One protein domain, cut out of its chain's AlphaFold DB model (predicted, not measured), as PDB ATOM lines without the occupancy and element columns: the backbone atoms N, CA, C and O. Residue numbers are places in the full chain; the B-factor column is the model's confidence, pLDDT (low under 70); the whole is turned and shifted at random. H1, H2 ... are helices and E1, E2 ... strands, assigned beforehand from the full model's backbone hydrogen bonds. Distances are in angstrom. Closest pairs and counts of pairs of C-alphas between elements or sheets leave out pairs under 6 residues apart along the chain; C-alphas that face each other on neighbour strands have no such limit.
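What this domain is: This is residues 4 to 135 of the 140 residues of an uncharacterized protein of Phytophthora megakarya (UniProt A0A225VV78). A twisted wall of three long strands, E1, E2 and E3, has the short helix H2 and much of two long unnamed stretches, residues 14 to 37 and 46 to 91, over one side, while an arm of residues 4 to 16, with helix H1, sticks out far from this body. Beyond E1, the strands E2 and E3 bend together at one end of the sheet. The printed part has 132 residues, with two named helices and three named strands in the order H1, H2, E1, E2, E3; the sheet's order is E1, E2, E3, antiparallel throughout. The class is mixed, helices and strands, with under half of the residues in named elements. The whole is loose, with a radius of gyration of the C-alphas of 18.6 A and spans of 58 by 45 by 27 A.

How they stand to each other: H1, residues 4 to 13, is within residues 4 to 16, which stand free. H2, residues 38 to 45, is apart from H1. E1, residues 92 to 98, E2, residues 101 to 114, and E3, residues 120 to 134, form a meander, each strand the antiparallel neighbour of the one before. H1 is not on this sheet. H2 is on it at a height of 9.6 A, over E1 and E2, and runs slantwise to the strands, at 54 degrees to E1 on the local plane. The closest C-alphas of H2 and E1 are those of Ser 39 and Ala 95, 7.1 A apart; those of H2 and E2 are Ala 43 and Ile 104, 6.9 A apart. In the hairpin of E1 and E2, N 94 and O 105 are within hydrogen-bond range at 3.0 A. In the hairpin of E2 and E3, N 104 and O 131 are within range at 2.9 A, and N 113 and O 122 at 3.0 A. E2 bends by 99 degrees at residue 111 and E3 by 90 degrees at residue 123. In H1 and H2 every O i to N i+4 pair is within hydrogen-bond range. Outside the named strands, residues 21 to 22 pair with residues 69 to 70, parallel.

Where its parts are: H1 begins at C-alpha 4, (-69.734, 9.418, 29.883), and is 14.1 A long; H2 is 10.3 A long. E1, 18.5 A long, begins at C-alpha 92, (-30.427, -2.372, 46.733). E2 measures 32.3 A and E3 38.1 A, ending at C-alpha 134, (-20.083, 8.287, 62.778).

The domain as a whole: The two C-alphas farthest apart are those of His 4 and Ile 117, at 62.5 A. The body without the free stretch spans 46 by 37 by 23 A. The printed part has no cut. The links from H1 to H2 and from H2 to E1 are long, of 24 and 46 residues; the other two are tight. The mean pLDDT of the printed part is 87.5, and residues 9 to 19, 116 to 121 and 134 to 135 are under 70.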
ATOM      1  N   HIS A   4     -71.148   9.123  30.121       73.94
ATOM      2  CA  HIS A   4     -69.734   9.418  29.883       73.94
ATOM      3  C   HIS A   4     -68.913   9.612  31.165       73.94
ATOM      4  O   HIS A   4     -67.784   9.139  31.232       73.94
ATOM      5  N   LEU A   5     -69.470  10.259  32.196       73.75
ATOM      6  CA  LEU A   5     -68.776  10.442  33.476       73.75
ATOM      7  C   LEU A   5     -68.634   9.112  34.226       73.75
ATOM      8  O   LEU A   5     -67.615   8.883  34.868       73.75
ATOM      9  N   LEU A   6     -69.617   8.215  34.093       72.44
ATOM     10  CA  LEU A   6     -69.549   6.862  34.651       72.44
ATOM     11  C   LEU A   6     -68.520   5.991  33.921       72.44
ATOM     12  O   LEU A   6     -67.755   5.297  34.578       72.44
ATOM     13  N   ILE A   7     -68.453   6.065  32.588       75.94
ATOM     14  CA  ILE A   7     -67.474   5.321  31.778       75.94
ATOM     15  C   ILE A   7     -66.042   5.789  32.073       75.94
ATOM     16  O   ILE A   7     -65.161   4.954  32.265       75.94
ATOM     17  N   ILE A   8     -65.812   7.104  32.162       73.12
ATOM     18  CA  ILE A   8     -64.493   7.662  32.502       73.12
ATOM     19  C   ILE A   8     -64.089   7.251  33.923       73.12
ATOM     20  O   ILE A   8     -62.967   6.789  34.112       73.12
ATOM     21  N   ALA A   9     -65.005   7.328  34.896       69.56
ATOM     22  CA  ALA A   9     -64.743   6.880  36.264       69.56
ATOM     23  C   ALA A   9     -64.401   5.377  36.336       69.56
ATOM     24  O   ALA A   9     -63.479   4.992  37.058       69.56
ATOM     25  N   LEU A  10     -65.087   4.533  35.551       64.38
ATOM     26  CA  LEU A  10     -64.818   3.093  35.470       64.38
ATOM     27  C   LEU A  10     -63.448   2.791  34.839       64.38
ATOM     28  O   LEU A  10     -62.707   1.955  35.348       64.38
ATOM     29  N   LEU A  11     -63.089   3.499  33.760       61.66
ATOM     30  CA  LEU A  11     -61.788   3.381  33.091       61.66
ATOM     31  C   LEU A  11     -60.630   3.817  33.998       61.66
ATOM     32  O   LEU A  11     -59.587   3.170  33.998       61.66
ATOM     33  N   THR A  12     -60.813   4.863  34.812       61.50
ATOM     34  CA  THR A  12     -59.799   5.288  35.793       61.50
ATOM     35  C   THR A  12     -59.684   4.343  36.991       61.50
ATOM     36  O   THR A  12     -58.595   4.189  37.537       61.50
ATOM     37  N   ALA A  13     -60.773   3.678  37.391       57.31
ATOM     38  CA  ALA A  13     -60.783   2.735  38.513       57.31
ATOM     39  C   ALA A  13     -60.180   1.358  38.169       57.31
ATOM     40  O   ALA A  13     -59.806   0.609  39.068       57.31
ATOM     41  N   LEU A  14     -60.068   1.024  36.877       56.34
ATOM     42  CA  LEU A  14     -59.518  -0.245  36.384       56.34
ATOM     43  C   LEU A  14     -57.990  -0.262  36.236       56.34
ATOM     44  O   LEU A  14     -57.441  -1.278  35.818       56.34
ATOM     45  N   PHE A  15     -57.281   0.795  36.646       58.03
ATOM     46  CA  PHE A  15     -55.842   0.706  36.918       58.03
ATOM     47  C   PHE A  15     -55.603  -0.048  38.237       58.03
ATOM     48  O   PHE A  15     -55.026   0.458  39.198       58.03
ATOM     49  N   THR A  16     -56.062  -1.297  38.307       55.72
ATOM     50  CA  THR A  16     -55.505  -2.256  39.250       55.72
ATOM     51  C   THR A  16     -54.073  -2.514  38.795       55.72
ATOM     52  O   THR A  16     -53.838  -3.115  37.750       55.72
ATOM     53  N   CYS A  17     -53.092  -2.016  39.552       59.19
ATOM     54  CA  CYS A  17     -51.684  -2.350  39.349       59.19
ATOM     55  C   CYS A  17     -51.488  -3.848  39.628       59.19
ATOM     56  O   CYS A  17     -51.095  -4.243  40.726       59.19
ATOM     57  N   ALA A  18     -51.809  -4.698  38.654       59.03
ATOM     58  CA  ALA A  18     -51.407  -6.088  38.667       59.03
ATOM     59  C   ALA A  18     -49.887  -6.106  38.481       59.03
ATOM     60  O   ALA A  18     -49.378  -5.934  37.377       59.03
ATOM     61  N   VAL A  19     -49.159  -6.251  39.588       67.44
ATOM     62  CA  VAL A  19     -47.718  -6.498  39.562       67.44
ATOM     63  C   VAL A  19     -47.512  -7.860  38.902       67.44
ATOM     64  O   VAL A  19     -47.825  -8.898  39.490       67.44
ATOM     65  N   ALA A  20     -47.056  -7.858  37.649       84.94
ATOM     66  CA  ALA A  20     -46.828  -9.090  36.914       84.94
ATOM     67  C   ALA A  20     -45.704  -9.884  37.592       84.94
ATOM     68  O   ALA A  20     -44.620  -9.369  37.871       84.94
ATOM     69  N   THR A  21     -45.991 -11.150  37.889       92.75
ATOM     70  CA  THR A  21     -44.976 -12.098  38.343       92.75
ATOM     71  C   THR A  21     -44.363 -12.759  37.120       92.75
ATOM     72  O   THR A  21     -45.089 -13.323  36.304       92.75
ATOM     73  N   VAL A  22     -43.040 -12.710  37.002       94.56
ATOM     74  CA  VAL A  22     -42.294 -13.329  35.897       94.56
ATOM     75  C   VAL A  22     -41.241 -14.295  36.435       94.56
ATOM     76  O   VAL A  22     -40.975 -14.339  37.640       94.56
ATOM     77  N   ASP A  23     -40.651 -15.100  35.556       96.31
ATOM     78  CA  ASP A  23     -39.607 -16.049  35.951       96.31
ATOM     79  C   ASP A  23     -38.409 -15.321  36.577       96.31
ATOM     80  O   ASP A  23     -38.050 -14.205  36.185       96.31
ATOM     81  N   HIS A  24     -37.783 -15.943  37.581       93.94
ATOM     82  CA  HIS A  24     -36.741 -15.302  38.392       93.94
ATOM     83  C   HIS A  24     -35.495 -14.913  37.590       93.94
ATOM     84  O   HIS A  24     -34.757 -14.026  38.009       93.94
ATOM     85  N   ASP A  25     -35.264 -15.558  36.451       96.00
ATOM     86  CA  ASP A  25     -34.147 -15.331  35.537       96.00
ATOM     87  C   ASP A  25     -34.469 -14.357  34.389       96.00
ATOM     88  O   ASP A  25     -33.581 -14.019  33.603       96.00
ATOM     89  N   LYS A  26     -35.714 -13.866  34.313       96.44
ATOM     90  CA  LYS A  26     -36.180 -12.917  33.288       96.44
ATOM     91  C   LYS A  26     -36.287 -11.477  33.778       96.44
ATOM     92  O   LYS A  26     -36.474 -10.582  32.959       96.44
ATOM     93  N   ILE A  27     -36.144 -11.236  35.079       96.38
ATOM     94  CA  ILE A  27     -36.168  -9.882  35.635       96.38
ATOM     95  C   ILE A  27     -34.927  -9.112  35.169       96.38
ATOM     96  O   ILE A  27     -33.796  -9.474  35.493       96.38
ATOM     97  N   GLU A  28     -35.148  -8.019  34.444       96.12
ATOM     98  CA  GLU A  28     -34.085  -7.100  34.037       96.12
ATOM     99  C   GLU A  28     -33.490  -6.352  35.238       96.12
ATOM    100  O   GLU A  28     -34.205  -5.912  36.143       96.12
ATOM    101  N   THR A  29     -32.166  -6.190  35.237       95.56
ATOM    102  CA  THR A  29     -31.449  -5.437  36.271       95.56
ATOM    103  C   THR A  29     -31.528  -3.935  36.035       95.56
ATOM    104  O   THR A  29     -31.718  -3.454  34.917       95.56
ATOM    105  N   PHE A  30     -31.337  -3.164  37.106       96.00
ATOM    106  CA  PHE A  30     -31.148  -1.727  36.982       96.00
ATOM    107  C   PHE A  30     -29.669  -1.429  36.730       96.00
ATOM    108  O   PHE A  30     -28.824  -1.829  37.545       96.00
ATOM    109  N   PRO A  31     -29.327  -0.675  35.669       94.25
ATOM    110  CA  PRO A  31     -27.976  -0.165  35.530       94.25
ATOM    111  C   PRO A  31     -27.668   0.726  36.733       94.25
ATOM    112  O   PRO A  31     -28.518   1.481  37.212       94.25
ATOM    113  N   ARG A  32     -26.442   0.635  37.250       91.88
ATOM    114  CA  ARG A  32     -26.012   1.531  38.324       91.88
ATOM    115  C   ARG A  32     -25.935   2.953  37.752       91.88
ATOM    116  O   ARG A  32     -25.147   3.148  36.828       91.88
ATOM    117  N   PRO A  33     -26.693   3.927  38.284       91.56
ATOM    118  CA  PRO A  33     -26.557   5.310  37.853       91.56
ATOM    119  C   PRO A  33     -25.218   5.888  38.324       91.56
ATOM    120  O   PRO A  33     -24.662   5.453  39.339       91.56
ATOM    121  N   GLU A  34     -24.723   6.891  37.605       95.62
ATOM    122  CA  GLU A  34     -23.569   7.672  38.047       95.62
ATOM    123  C   GLU A  34     -23.907   8.412  39.352       95.62
ATOM    124  O   GLU A  34     -24.929   9.102  39.415       95.62
ATOM    125  N   PRO A  35     -23.096   8.276  40.417       95.62
ATOM    126  CA  PRO A  35     -23.410   8.865  41.709       95.62
ATOM    127  C   PRO A  35     -23.158  10.378  41.702       95.62
ATOM    128  O   PRO A  35     -22.020  10.840  41.575       95.62
ATOM    129  N   VAL A  36     -24.207  11.166  41.920       96.62
ATOM    130  CA  VAL A  36     -24.158  12.634  41.900       96.62
ATOM    131  C   VAL A  36     -24.091  13.185  43.322       96.62
ATOM    132  O   VAL A  36     -23.195  13.977  43.648       96.62
ATOM    133  N   THR A  37     -25.002  12.741  44.190       93.56
ATOM    134  CA  THR A  37     -25.140  13.258  45.556       93.56
ATOM    135  C   THR A  37     -24.075  12.696  46.500       93.56
ATOM    136  O   THR A  37     -23.482  11.643  46.263       93.56
ATOM    137  N   VAL A  38     -23.829  13.381  47.625       92.00
ATOM    138  CA  VAL A  38     -22.921  12.878  48.677       92.00
ATOM    139  C   VAL A  38     -23.386  11.513  49.195       92.00
ATOM    140  O   VAL A  38     -22.560  10.629  49.420       92.00
ATOM    141  N   SER A  39     -24.702  11.326  49.327       91.25
ATOM    142  CA  SER A  39     -25.315  10.055  49.723       91.25
ATOM    143  C   SER A  39     -24.986   8.936  48.730       91.25
ATOM    144  O   SER A  39     -24.448   7.903  49.128       91.25
ATOM    145  N   GLU A  40     -25.211   9.161  47.432       93.81
ATOM    146  CA  GLU A  40     -24.936   8.179  46.372       93.81
ATOM    147  C   GLU A  40     -23.449   7.841  46.271       93.81
ATOM    148  O   GLU A  40     -23.075   6.668  46.243       93.81
ATOM    149  N   LYS A  41     -22.577   8.856  46.290       94.19
ATOM    150  CA  LYS A  41     -21.117   8.666  46.270       94.19
ATOM    151  C   LYS A  41     -20.650   7.849  47.471       94.19
ATOM    152  O   LYS A  41     -19.808   6.964  47.335       94.19
ATOM    153  N   THR A  42     -21.228   8.106  48.643       92.38
ATOM    154  CA  THR A  42     -20.947   7.342  49.865       92.38
ATOM    155  C   THR A  42     -21.452   5.902  49.745       92.38
ATOM    156  O   THR A  42     -20.722   4.980  50.100       92.38
ATOM    157  N   ALA A  43     -22.646   5.684  49.188       93.00
ATOM    158  CA  ALA A  43     -23.197   4.348  48.963       93.00
ATOM    159  C   ALA A  43     -22.364   3.522  47.963       93.00
ATOM    160  O   ALA A  43     -22.189   2.320  48.136       93.00
ATOM    161  N   VAL A  44     -21.787   4.152  46.936       93.56
ATOM    162  CA  VAL A  44     -20.855   3.466  46.027       93.56
ATOM    163  C   VAL A  44     -19.530   3.168  46.730       93.56
ATOM    164  O   VAL A  44     -19.028   2.048  46.635       93.56
ATOM    165  N   LYS A  45     -18.986   4.132  47.485       93.38
ATOM    166  CA  LYS A  45     -17.716   3.987  48.215       93.38
ATOM    167  C   LYS A  45     -17.750   2.874  49.263       93.38
ATOM    168  O   LYS A  45     -16.767   2.160  49.419       93.38
ATOM    169  N   PHE A  46     -18.857   2.743  49.991       92.81
ATOM    170  CA  PHE A  46     -19.029   1.751  51.057       92.81
ATOM    171  C   PHE A  46     -19.858   0.542  50.619       92.81
ATOM    172  O   PHE A  46     -20.390  -0.178  51.468       92.81
ATOM    173  N   LYS A  47     -19.991   0.313  49.307       91.81
ATOM    174  CA  LYS A  47     -20.688  -0.859  48.789       91.81
ATOM    175  C   LYS A  47     -19.975  -2.126  49.258       91.81
ATOM    176  O   LYS A  47     -18.799  -2.339  48.968       91.81
ATOM    177  N   LEU A  48     -20.720  -2.984  49.945       90.50
ATOM    178  CA  LEU A  48     -20.214  -4.266  50.419       90.50
ATOM    179  C   LEU A  48     -20.004  -5.235  49.252       90.50
ATOM    180  O   LEU A  48     -20.789  -5.280  48.299       90.50
ATOM    181  N   GLN A  49     -18.940  -6.027  49.352       89.94
ATOM    182  CA  GLN A  49     -18.711  -7.162  48.469       89.94
ATOM    183  C   GLN A  49     -19.431  -8.380  49.046       89.94
ATOM    184  O   GLN A  49     -19.254  -8.710  50.217       89.94
ATOM    185  N   LEU A  50     -20.254  -9.031  48.227       89.62
ATOM    186  CA  LEU A  50     -20.952 -10.257  48.595       89.62
ATOM    187  C   LEU A  50     -20.226 -11.442  47.957       89.62
ATOM    188  O   LEU A  50     -20.082 -11.488  46.737       89.62
ATOM    189  N   TYR A  51     -19.805 -12.399  48.783       89.12
ATOM    190  CA  TYR A  51     -19.152 -13.635  48.351       89.12
ATOM    191  C   TYR A  51     -19.992 -14.839  48.798       89.12
ATOM    192  O   TYR A  51     -19.724 -15.407  49.858       89.12
ATOM    193  N   PRO A  52     -21.049 -15.203  48.046       85.81
ATOM    194  CA  PRO A  52     -21.850 -16.376  48.376       85.81
ATOM    195  C   PRO A  52     -21.011 -17.652  48.209       85.81
ATOM    196  O   PRO A  52     -20.181 -17.749  47.302       85.81
ATOM    197  N   SER A  53     -21.218 -18.645  49.080       86.50
ATOM    198  CA  SER A  53     -20.604 -19.962  48.891       86.50
ATOM    199  C   SER A  53     -21.143 -20.618  47.616       86.50
ATOM    200  O   SER A  53     -22.267 -20.365  47.190       86.50
ATOM    201  N   LYS A  54     -20.375 -21.543  47.029       86.31
ATOM    202  CA  LYS A  54     -20.800 -22.294  45.831       86.31
ATOM    203  C   LYS A  54     -22.048 -23.166  46.038       86.31
ATOM    204  O   LYS A  54     -22.525 -23.752  45.079       86.31
ATOM    205  N   SER A  55     -22.520 -23.306  47.275       86.19
ATOM    206  CA  SER A  55     -23.662 -24.136  47.664       86.19
ATOM    207  C   SER A  55     -24.968 -23.355  47.841       86.19
ATOM    208  O   SER A  55     -25.997 -23.975  48.101       86.19
ATOM    209  N   VAL A  56     -24.941 -22.023  47.721       89.00
ATOM    210  CA  VAL A  56     -26.119 -21.151  47.862       89.00
ATOM    211  C   VAL A  56     -26.360 -20.348  46.582       89.00
ATOM    212  O   VAL A  56     -25.540 -20.372  45.663       89.00
ATOM    213  N   CYS A  57     -27.503 -19.665  46.495       92.88
ATOM    214  CA  CYS A  57     -27.797 -18.788  45.362       92.88
ATOM    215  C   CYS A  57     -26.890 -17.548  45.345       92.88
ATOM    216  O   CYS A  57     -26.530 -17.004  46.392       92.88
ATOM    217  N   VAL A  58     -26.622 -17.026  44.147       95.06
ATOM    218  CA  VAL A  58     -26.176 -15.634  43.976       95.06
ATOM    219  C   VAL A  58     -27.360 -14.673  44.101       95.06
ATOM    220  O   VAL A  58     -28.512 -15.108  44.117       95.06
ATOM    221  N   SER A  59     -27.100 -13.366  44.200       96.06
ATOM    222  CA  SER A  59     -28.185 -12.383  44.256       96.06
ATOM    223  C   SER A  59     -28.831 -12.176  42.884       96.06
ATOM    224  O   SER A  59     -28.147 -12.148  41.860       96.06
ATOM    225  N   PHE A  60     -30.151 -12.006  42.873       97.38
ATOM    226  CA  PHE A  60     -30.962 -11.748  41.682       97.38
ATOM    227  C   PHE A  60     -31.670 -10.393  41.812       97.38
ATOM    228  O   PHE A  60     -31.850  -9.892  42.928       97.38
ATOM    229  N   PRO A  61     -32.092  -9.776  40.700       97.44
ATOM    230  CA  PRO A  61     -32.994  -8.639  40.760       97.44
ATOM    231  C   PRO A  61     -34.382  -9.073  41.256       97.44
ATOM    232  O   PRO A  61     -34.956 -10.064  40.816       97.44
ATOM    233  N   ALA A  62     -34.909  -8.314  42.212       97.31
ATOM    234  CA  ALA A  62     -36.203  -8.526  42.851       97.31
ATOM    235  C   ALA A  62     -37.351  -7.750  42.196       97.31
ATOM    236  O   ALA A  62     -38.509  -7.956  42.541       97.31
ATOM    237  N   VAL A  63     -37.026  -6.802  41.321       96.75
ATOM    238  CA  VAL A  63     -37.986  -5.959  40.614       96.75
ATOM    239  C   VAL A  63     -37.283  -5.310  39.426       96.75
ATOM    240  O   VAL A  63     -36.083  -5.040  39.525       96.75
ATOM    241  N   ASN A  64     -38.006  -5.055  38.336       95.56
ATOM    242  CA  ASN A  64     -37.512  -4.291  37.184       95.56
ATOM    243  C   ASN A  64     -38.229  -2.933  37.033       95.56
ATOM    244  O   ASN A  64     -39.080  -2.558  37.840       95.56
ATOM    245  N   ALA A  65     -37.884  -2.172  35.991       94.94
ATOM    246  CA  ALA A  65     -38.451  -0.843  35.740       94.94
ATOM    247  C   ALA A  65     -39.964  -0.845  35.440       94.94
ATOM    248  O   ALA A  65     -40.625   0.161  35.684       94.94
ATOM    249  N   ALA A  66     -40.512  -1.959  34.945       93.75
ATOM    250  CA  ALA A  66     -41.949  -2.133  34.720       93.75
ATOM    251  C   ALA A  66     -42.710  -2.517  36.006       93.75
ATOM    252  O   ALA A  66     -43.934  -2.630  35.992       93.75
ATOM    253  N   GLY A  67     -41.998  -2.700  37.124       93.50
ATOM    254  CA  GLY A  67     -42.574  -3.123  38.395       93.50
ATOM    255  C   GLY A  67     -42.866  -4.619  38.467       93.50
ATOM    256  O   GLY A  67     -43.520  -5.044  39.413       93.50
ATOM    257  N   GLU A  68     -42.394  -5.419  37.508       95.50
ATOM    258  CA  GLU A  68     -42.530  -6.877  37.539       95.50
ATOM    259  C   GLU A  68     -41.644  -7.461  38.639       95.50
ATOM    260  O   GLU A  68     -40.541  -6.965  38.882       95.50
ATOM    261  N   VAL A  69     -42.103  -8.532  39.288       96.00
ATOM    262  CA  VAL A  69     -41.392  -9.194  40.394       96.00
ATOM    263  C   VAL A  69     -41.121 -10.666  40.073       96.00
ATOM    264  O   VAL A  69     -41.915 -11.307  39.380       96.00
ATOM    265  N   PRO A  70     -40.012 -11.246  40.561       95.94
ATOM    266  CA  PRO A  70     -39.693 -12.639  40.314       95.94
ATOM    267  C   PRO A  70     -40.628 -13.559  41.097       95.94
ATOM    268  O   PRO A  70     -40.793 -13.422  42.310       95.94
ATOM    269  N   GLY A  71     -41.114 -14.604  40.433       95.12
ATOM    270  CA  GLY A  71     -41.818 -15.714  41.074       95.12
ATOM    271  C   GLY A  71     -40.929 -16.541  42.006       95.12
ATOM    272  O   GLY A  71     -41.433 -17.371  42.757       95.12
ATOM    273  N   GLY A  72     -39.612 -16.311  42.013       94.75
ATOM    274  CA  GLY A  72     -38.640 -17.025  42.842       94.75
ATOM    275  C   GLY A  72     -38.521 -18.507  42.486       94.75
ATOM    276  O   GLY A  72     -39.106 -18.997  41.520       94.75
ATOM    277  N   LEU A  73     -37.801 -19.253  43.315       94.69
ATOM    278  CA  LEU A  73     -37.609 -20.691  43.161       94.69
ATOM    279  C   LEU A  73     -38.204 -21.443  44.345       94.69
ATOM    280  O   LEU A  73     -38.150 -21.002  45.489       94.69
ATOM    281  N   LYS A  74     -38.757 -22.628  44.082       91.56
ATOM    282  CA  LYS A  74     -39.127 -23.550  45.159       91.56
ATOM    283  C   LYS A  74     -37.857 -23.922  45.936       91.56
ATOM    284  O   LYS A  74     -36.812 -24.128  45.325       91.56
ATOM    285  N   GLY A  75     -37.964 -24.062  47.259       87.50
ATOM    286  CA  GLY A  75     -36.893 -24.543  48.145       87.50
ATOM    287  C   GLY A  75     -36.553 -26.025  47.936       87.50
ATOM    288  O   GLY A  75     -36.579 -26.823  48.864       87.50
ATOM    289  N   SER A  76     -36.280 -26.429  46.702       84.44
ATOM    290  CA  SER A  76     -35.877 -27.768  46.286       84.44
ATOM    291  C   SER A  76     -34.676 -27.666  45.343       84.44
ATOM    292  O   SER A  76     -34.343 -26.583  44.873       84.44
ATOM    293  N   ASN A  77     -34.035 -28.803  45.092       85.44
ATOM    294  CA  ASN A  77     -32.885 -28.997  44.209       85.44
ATOM    295  C   ASN A  77     -31.767 -27.963  44.435       85.44
ATOM    296  O   ASN A  77     -31.647 -26.992  43.709       85.44
ATOM    297  N   GLY A  78     -31.037 -28.129  45.539       84.75
ATOM    298  CA  GLY A  78     -29.884 -27.341  45.973       84.75
ATOM    299  C   GLY A  78     -29.968 -25.861  45.630       84.75
ATOM    300  O   GLY A  78     -30.971 -25.198  45.904       84.75
ATOM    301  N   ASN A  79     -28.903 -25.384  45.002       89.31
ATOM    302  CA  ASN A  79     -28.799 -24.094  44.337       89.31
ATOM    303  C   ASN A  79     -29.079 -24.151  42.832       89.31
ATOM    304  O   ASN A  79     -28.890 -23.138  42.163       89.31
ATOM    305  N   ASP A  80     -29.653 -25.254  42.345       90.50
ATOM    306  CA  ASP A  80     -30.056 -25.408  40.951       90.50
ATOM    307  C   ASP A  80     -30.886 -24.203  40.497       90.50
ATOM    308  O   ASP A  80     -31.785 -23.739  41.217       90.50
ATOM    309  N   ALA A  81     -30.576 -23.716  39.297       93.69
ATOM    310  CA  ALA A  81     -31.200 -22.557  38.656       93.69
ATOM    311  C   ALA A  81     -30.966 -21.204  39.362       93.69
ATOM    312  O   ALA A  81     -31.585 -20.210  38.979       93.69
ATOM    313  N   CYS A  82     -30.076 -21.130  40.359       94.44
ATOM    314  CA  CYS A  82     -29.679 -19.866  40.985       94.44
ATOM    315  C   CYS A  82     -28.179 -19.729  41.286       94.44
ATOM    316  O   CYS A  82     -27.780 -18.811  42.006       94.44
ATOM    317  N   GLU A  83     -27.336 -20.601  40.729       94.00
ATOM    318  CA  GLU A  83     -25.875 -20.462  40.813       94.00
ATOM    319  C   GLU A  83     -25.362 -19.219  40.075       94.00
ATOM    320  O   GLU A  83     -24.334 -18.662  40.444       94.00
ATOM    321  N   ASN A  84     -26.082 -18.777  39.040       94.19
ATOM    322  CA  ASN A  84     -25.748 -17.610  38.232       94.19
ATOM    323  C   ASN A  84     -27.020 -16.820  37.919       94.19
ATOM    324  O   ASN A  84     -28.049 -17.421  37.620       94.19
ATOM    325  N   ALA A  85     -26.937 -15.489  37.942       95.12
ATOM    326  CA  ALA A  85     -28.024 -14.597  37.548       95.12
ATOM    327  C   ALA A  85     -27.827 -14.158  36.085       95.12
ATOM    328  O   ALA A  85     -26.927 -13.353  35.830       95.12
ATOM    329  N   PRO A  86     -28.634 -14.638  35.115       95.75
ATOM    330  CA  PRO A  86     -28.393 -14.372  33.690       95.75
ATOM    331  C   PRO A  86     -28.465 -12.889  33.313       95.75
ATOM    332  O   PRO A  86     -27.742 -12.438  32.429       95.75
ATOM    333  N   LYS A  87     -29.302 -12.118  34.013       96.25
ATOM    334  CA  LYS A  87     -29.438 -10.658  33.854       96.25
ATOM    335  C   LYS A  87     -28.449  -9.853  34.702       96.25
ATOM    336  O   LYS A  87     -28.480  -8.624  34.699       96.25
ATOM    337  N   GLY A  88     -27.554 -10.543  35.406       95.00
ATOM    338  CA  GLY A  88     -26.605  -9.976  36.352       95.00
ATOM    339  C   GLY A  88     -27.160  -9.869  37.780       95.00
ATOM    340  O   GLY A  88     -28.373  -9.904  37.997       95.00
ATOM    341  N   PRO A  89     -26.276  -9.754  38.784       94.81
ATOM    342  CA  PRO A  89     -26.679  -9.590  40.175       94.81
ATOM    343  C   PRO A  89     -27.128  -8.156  40.475       94.81
ATOM    344  O   PRO A  89     -26.538  -7.187  39.993       94.81
ATOM    345  N   GLN A  90     -28.108  -8.012  41.369       96.19
ATOM    346  CA  GLN A  90     -28.572  -6.718  41.875       96.19
ATOM    347  C   GLN A  90     -28.297  -6.584  43.378       96.19
ATOM    348  O   GLN A  90     -28.347  -7.556  44.133       96.19
ATOM    349  N   VAL A  91     -28.015  -5.352  43.806       96.38
ATOM    350  CA  VAL A  91     -28.027  -4.922  45.210       96.38
ATOM    351  C   VAL A  91     -28.865  -3.655  45.316       96.38
ATOM    352  O   VAL A  91     -28.825  -2.807  44.420       96.38
ATOM    353  N   TYR A  92     -29.601  -3.529  46.413       96.38
ATOM    354  CA  TYR A  92     -30.427  -2.372  46.733       96.38
ATOM    355  C   TYR A  92     -29.805  -1.618  47.900       96.38
ATOM    356  O   TYR A  92     -29.321  -2.233  48.846       96.38
ATOM    357  N   GLY A  93     -29.789  -0.291  47.827       94.94
ATOM    358  CA  GLY A  93     -29.232   0.568  48.867       94.94
ATOM    359  C   GLY A  93     -30.258   1.590  49.329       94.94
ATOM    360  O   GLY A  93     -30.910   2.221  48.499       94.94
ATOM    361  N   ARG A  94     -30.380   1.793  50.642       95.44
ATOM    362  CA  ARG A  94     -31.120   2.923  51.221       95.44
ATOM    363  C   ARG A  94     -30.295   3.546  52.333       95.44
ATOM    364  O   ARG A  94     -29.701   2.830  53.130       95.44
ATOM    365  N   ALA A  95     -30.254   4.870  52.388       94.06
ATOM    366  CA  ALA A  95     -29.467   5.592  53.377       94.06
ATOM    367  C   ALA A  95     -30.315   6.607  54.143       94.06
ATOM    368  O   ALA A  95     -31.312   7.109  53.624       94.06
ATOM    369  N   GLY A  96     -29.910   6.901  55.373       93.44
ATOM    370  CA  GLY A  96     -30.546   7.906  56.209       93.44
ATOM    371  C   GLY A  96     -29.848   8.084  57.552       93.44
ATOM    372  O   GLY A  96     -28.965   7.312  57.930       93.44
ATOM    373  N   TRP A  97     -30.263   9.113  58.283       93.19
ATOM    374  CA  TRP A  97     -29.805   9.354  59.646       93.19
ATOM    375  C   TRP A  97     -30.536   8.452  60.637       93.19
ATOM    376  O   TRP A  97     -31.762   8.357  60.617       93.19
ATOM    377  N   TYR A  98     -29.785   7.822  61.537       90.50
ATOM    378  CA  TYR A  98     -30.325   7.068  62.661       90.50
ATOM    379  C   TYR A  98     -29.442   7.266  63.893       90.50
ATOM    380  O   TYR A  98     -28.270   6.890  63.879       90.50
ATOM    381  N   LYS A  99     -30.006   7.852  64.960       91.25
ATOM    382  CA  LYS A  99     -29.301   8.141  66.227       91.25
ATOM    383  C   LYS A  99     -27.937   8.821  66.003       91.25
ATOM    384  O   LYS A  99     -26.907   8.282  66.408       91.25
ATOM    385  N   ASP A 100     -27.945   9.944  65.279       89.88
ATOM    386  CA  ASP A 100     -26.767  10.765  64.930       89.88
ATOM    387  C   ASP A 100     -25.670  10.044  64.126       89.88
ATOM    388  O   ASP A 100     -24.510  10.459  64.080       89.88
ATOM    389  N   ARG A 101     -26.029   8.948  63.450       89.38
ATOM    390  CA  ARG A 101     -25.146   8.218  62.534       89.38
ATOM    391  C   ARG A 101     -25.754   8.183  61.150       89.38
ATOM    392  O   ARG A 101     -26.962   7.999  61.003       89.38
ATOM    393  N   TRP A 102     -24.903   8.300  60.140       91.50
ATOM    394  CA  TRP A 102     -25.312   8.037  58.771       91.50
ATOM    395  C   TRP A 102     -25.300   6.526  58.546       91.50
ATOM    396  O   TRP A 102     -24.240   5.896  58.610       91.50
ATOM    397  N   ALA A 103     -26.477   5.945  58.332       94.50
ATOM    398  CA  ALA A 103     -26.664   4.518  58.121       94.50
ATOM    399  C   ALA A 103     -27.023   4.247  56.660       94.50
ATOM    400  O   ALA A 103     -27.878   4.920  56.087       94.50
ATOM    401  N   ILE A 104     -26.383   3.239  56.072       95.44
ATOM    402  CA  ILE A 104     -26.697   2.726  54.739       95.44
ATOM    403  C   ILE A 104     -27.028   1.246  54.886       95.44
ATOM    404  O   ILE A 104     -26.179   0.468  55.319       95.44
ATOM    405  N   ILE A 105     -28.252   0.860  54.538       96.19
ATOM    406  CA  ILE A 105     -28.647  -0.540  54.421       96.19
ATOM    407  C   ILE A 105     -28.435  -0.992  52.978       96.19
ATOM    408  O   ILE A 105     -28.952  -0.377  52.045       96.19
ATOM    409  N   TYR A 106     -27.671  -2.066  52.811       96.81
ATOM    410  CA  TYR A 106     -27.569  -2.812  51.563       96.81
ATOM    411  C   TYR A 106     -28.404  -4.073  51.684       96.81
ATOM    412  O   TYR A 106     -28.351  -4.749  52.709       96.81
ATOM    413  N   VAL A 107     -29.175  -4.374  50.649       97.31
ATOM    414  CA  VAL A 107     -30.127  -5.477  50.630       97.31
ATOM    415  C   VAL A 107     -29.933  -6.283  49.350       97.31
ATOM    416  O   VAL A 107     -29.802  -5.721  48.261       97.31
ATOM    417  N   TRP A 108     -29.938  -7.605  49.482       97.12
ATOM    418  CA  TRP A 108     -29.856  -8.558  48.383       97.12
ATOM    419  C   TRP A 108     -31.063  -9.480  48.413       97.12
ATOM    420  O   TRP A 108     -31.492  -9.919  49.480       97.12
ATOM    421  N   TYR A 109     -31.572  -9.787  47.228       96.94
ATOM    422  CA  TYR A 109     -32.624 -10.768  47.029       96.94
ATOM    423  C   TYR A 109     -32.039 -12.057  46.469       96.94
ATOM    424  O   TYR A 109     -31.189 -12.020  45.574       96.94
ATOM    425  N   PHE A 110     -32.543 -13.186  46.954       95.69
ATOM    426  CA  PHE A 110     -32.241 -14.506  46.424       95.69
ATOM    427  C   PHE A 110     -33.553 -15.228  46.080       95.69
ATOM    428  O   PHE A 110     -34.529 -15.130  46.829       95.69
ATOM    429  N   PRO A 111     -33.610 -15.988  44.971       95.56
ATOM    430  CA  PRO A 111     -34.840 -16.666  44.562       95.56
ATOM    431  C   PRO A 111     -35.347 -17.722  45.560       95.56
ATOM    432  O   PRO A 111     -36.539 -18.037  45.548       95.56
ATOM    433  N   LYS A 112     -34.467 -18.276  46.408       92.44
ATOM    434  CA  LYS A 112     -34.769 -19.273  47.452       92.44
ATOM    435  C   LYS A 112     -33.772 -19.190  48.614       92.44
ATOM    436  O   LYS A 112     -32.635 -18.764  48.409       92.44
ATOM    437  N   ASP A 113     -34.208 -19.632  49.791       87.50
ATOM    438  CA  ASP A 113     -33.433 -19.635  51.042       87.50
ATOM    439  C   ASP A 113     -32.656 -20.949  51.282       87.50
ATOM    440  O   ASP A 113     -33.087 -22.042  50.884       87.50
ATOM    441  N   PHE A 114     -31.546 -20.840  52.016       82.31
ATOM    442  CA  PHE A 114     -30.710 -21.928  52.514       82.31
ATOM    443  C   PHE A 114     -30.498 -21.789  54.021       82.31
ATOM    444  O   PHE A 114     -29.996 -20.786  54.518       82.31
ATOM    445  N   SER A 115     -30.773 -22.853  54.769       71.38
ATOM    446  CA  SER A 115     -30.372 -22.919  56.174       71.38
ATOM    447  C   SER A 115     -28.857 -23.089  56.333       71.38
ATOM    448  O   SER A 115     -28.171 -23.589  55.443       71.38
ATOM    449  N   TRP A 116     -28.353 -22.767  57.530       61.12
ATOM    450  CA  TRP A 116     -26.947 -22.918  57.938       61.12
ATOM    451  C   TRP A 116     -26.354 -24.324  57.712       61.12
ATOM    452  O   TRP A 116     -25.150 -24.480  57.542       61.12
ATOM    453  N   ILE A 117     -27.206 -25.350  57.682       61.62
ATOM    454  CA  ILE A 117     -26.850 -26.760  57.458       61.62
ATOM    455  C   ILE A 117     -27.243 -27.255  56.051       61.62
ATOM    456  O   ILE A 117     -27.284 -28.453  55.797       61.62
ATOM    457  N   GLY A 118     -27.555 -26.343  55.124       56.56
ATOM    458  CA  GLY A 118     -27.849 -26.645  53.719       56.56
ATOM    459  C   GLY A 118     -29.268 -27.156  53.436       56.56
ATOM    460  O   GLY A 118     -29.607 -27.404  52.277       56.56
ATOM    461  N   PHE A 119     -30.133 -27.292  54.450       58.75
ATOM    462  CA  PHE A 119     -31.554 -27.584  54.229       58.75
ATOM    463  C   PHE A 119     -32.275 -26.365  53.659       58.75
ATOM    464  O   PHE A 119     -32.104 -25.245  54.138       58.75
ATOM    465  N   ARG A 120     -33.084 -26.598  52.632       64.19
ATOM    466  CA  ARG A 120     -33.807 -25.581  51.866       64.19
ATOM    467  C   ARG A 120     -35.103 -25.257  52.600       64.19
ATOM    468  O   ARG A 120     -35.792 -26.185  53.019       64.19
ATOM    469  N   LYS A 121     -35.428 -23.977  52.775       69.88
ATOM    470  CA  LYS A 121     -36.555 -23.581  53.636       69.88
ATOM    471  C   LYS A 121     -37.722 -22.991  52.864       69.88
ATOM    472  O   LYS A 121     -38.839 -23.487  52.985       69.88
ATOM    473  N   SER A 122     -37.475 -21.974  52.048       85.00
ATOM    474  CA  SER A 122     -38.553 -21.180  51.464       85.00
ATOM    475  C   SER A 122     -38.216 -20.651  50.081       85.00
ATOM    476  O   SER A 122     -37.059 -20.549  49.668       85.00
ATOM    477  N   ARG A 123     -39.286 -20.334  49.353       92.94
ATOM    478  CA  ARG A 123     -39.234 -19.492  48.166       92.94
ATOM    479  C   ARG A 123     -38.999 -18.057  48.620       92.94
ATOM    480  O   ARG A 123     -39.678 -17.618  49.545       92.94
ATOM    481  N   HIS A 124     -38.116 -17.361  47.908       93.44
ATOM    482  CA  HIS A 124     -37.651 -16.013  48.221       93.44
ATOM    483  C   HIS A 124     -36.814 -15.940  49.494       93.44
ATOM    484  O   HIS A 124     -37.117 -16.580  50.498       93.44
ATOM    485  N   GLU A 125     -35.785 -15.108  49.439       92.62
ATOM    486  CA  GLU A 125     -34.968 -14.757  50.586       92.62
ATOM    487  C   GLU A 125     -34.453 -13.329  50.421       92.62
ATOM    488  O   GLU A 125     -34.117 -12.892  49.314       92.62
ATOM    489  N   TRP A 126     -34.391 -12.605  51.532       94.75
ATOM    490  CA  TRP A 126     -33.884 -11.242  51.586       94.75
ATOM    491  C   TRP A 126     -32.853 -11.135  52.697       94.75
ATOM    492  O   TRP A 126     -33.166 -11.327  53.867       94.75
ATOM    493  N   GLN A 127     -31.632 -10.765  52.333       93.44
ATOM    494  CA  GLN A 127     -30.556 -10.529  53.290       93.44
ATOM    495  C   GLN A 127     -30.146  -9.069  53.248       93.44
ATOM    496  O   GLN A 127     -30.221  -8.416  52.205       93.44
ATOM    497  N   SER A 128     -29.696  -8.549  54.385       94.75
ATOM    498  CA  SER A 128     -29.258  -7.165  54.472       94.75
ATOM    499  C   SER A 128     -28.057  -6.994  55.385       94.75
ATOM    500  O   SER A 128     -27.821  -7.786  56.295       94.75
ATOM    501  N   ALA A 129     -27.302  -5.935  55.134       95.06
ATOM    502  CA  ALA A 129     -26.209  -5.500  55.980       95.06
ATOM    503  C   ALA A 129     -26.256  -3.979  56.113       95.06
ATOM    504  O   ALA A 129     -26.534  -3.265  55.146       95.06
ATOM    505  N   VAL A 130     -25.980  -3.482  57.317       94.88
ATOM    506  CA  VAL A 130     -26.002  -2.051  57.622       94.88
ATOM    507  C   VAL A 130     -24.583  -1.563  57.865       94.88
ATOM    508  O   VAL A 130     -23.870  -2.091  58.715       94.88
ATOM    509  N   VAL A 131     -24.190  -0.521  57.139       93.12
ATOM    510  CA  VAL A 131     -22.952   0.220  57.376       93.12
ATOM    511  C   VAL A 131     -23.314   1.535  58.052       93.12
ATOM    512  O   VAL A 131     -24.021   2.359  57.476       93.12
ATOM    513  N   CYS A 132     -22.818   1.737  59.271       88.69
ATOM    514  CA  CYS A 132     -22.999   2.976  60.022       88.69
ATOM    515  C   CYS A 132     -21.679   3.738  60.091       88.69
ATOM    516  O   CYS A 132     -20.683   3.211  60.587       88.69
ATOM    517  N   ARG A 133     -21.680   5.000  59.659       78.94
ATOM    518  CA  ARG A 133     -20.550   5.912  59.850       78.94
ATOM    519  C   ARG A 133     -20.907   6.954  60.905       78.94
ATOM    520  O   ARG A 133     -21.964   7.580  60.837       78.94
ATOM    521  N   LEU A 134     -20.011   7.144  61.873       60.44
ATOM    522  CA  LEU A 134     -20.083   8.287  62.778       60.44
ATOM    523  C   LEU A 134     -19.725   9.540  61.972       60.44
ATOM    524  O   LEU A 134     -18.651   9.598  61.367       60.44
ATOM    525  N   GLN A 135     -20.610  10.532  61.957       55.12
ATOM    526  CA  GLN A 135     -20.266  11.859  61.465       55.12
ATOM    527  C   GLN A 135     -19.388  12.522  62.535       55.12
ATOM    528  O   GLN A 135     -19.865  13.299  63.352       55.12
TER     529      GLN A 135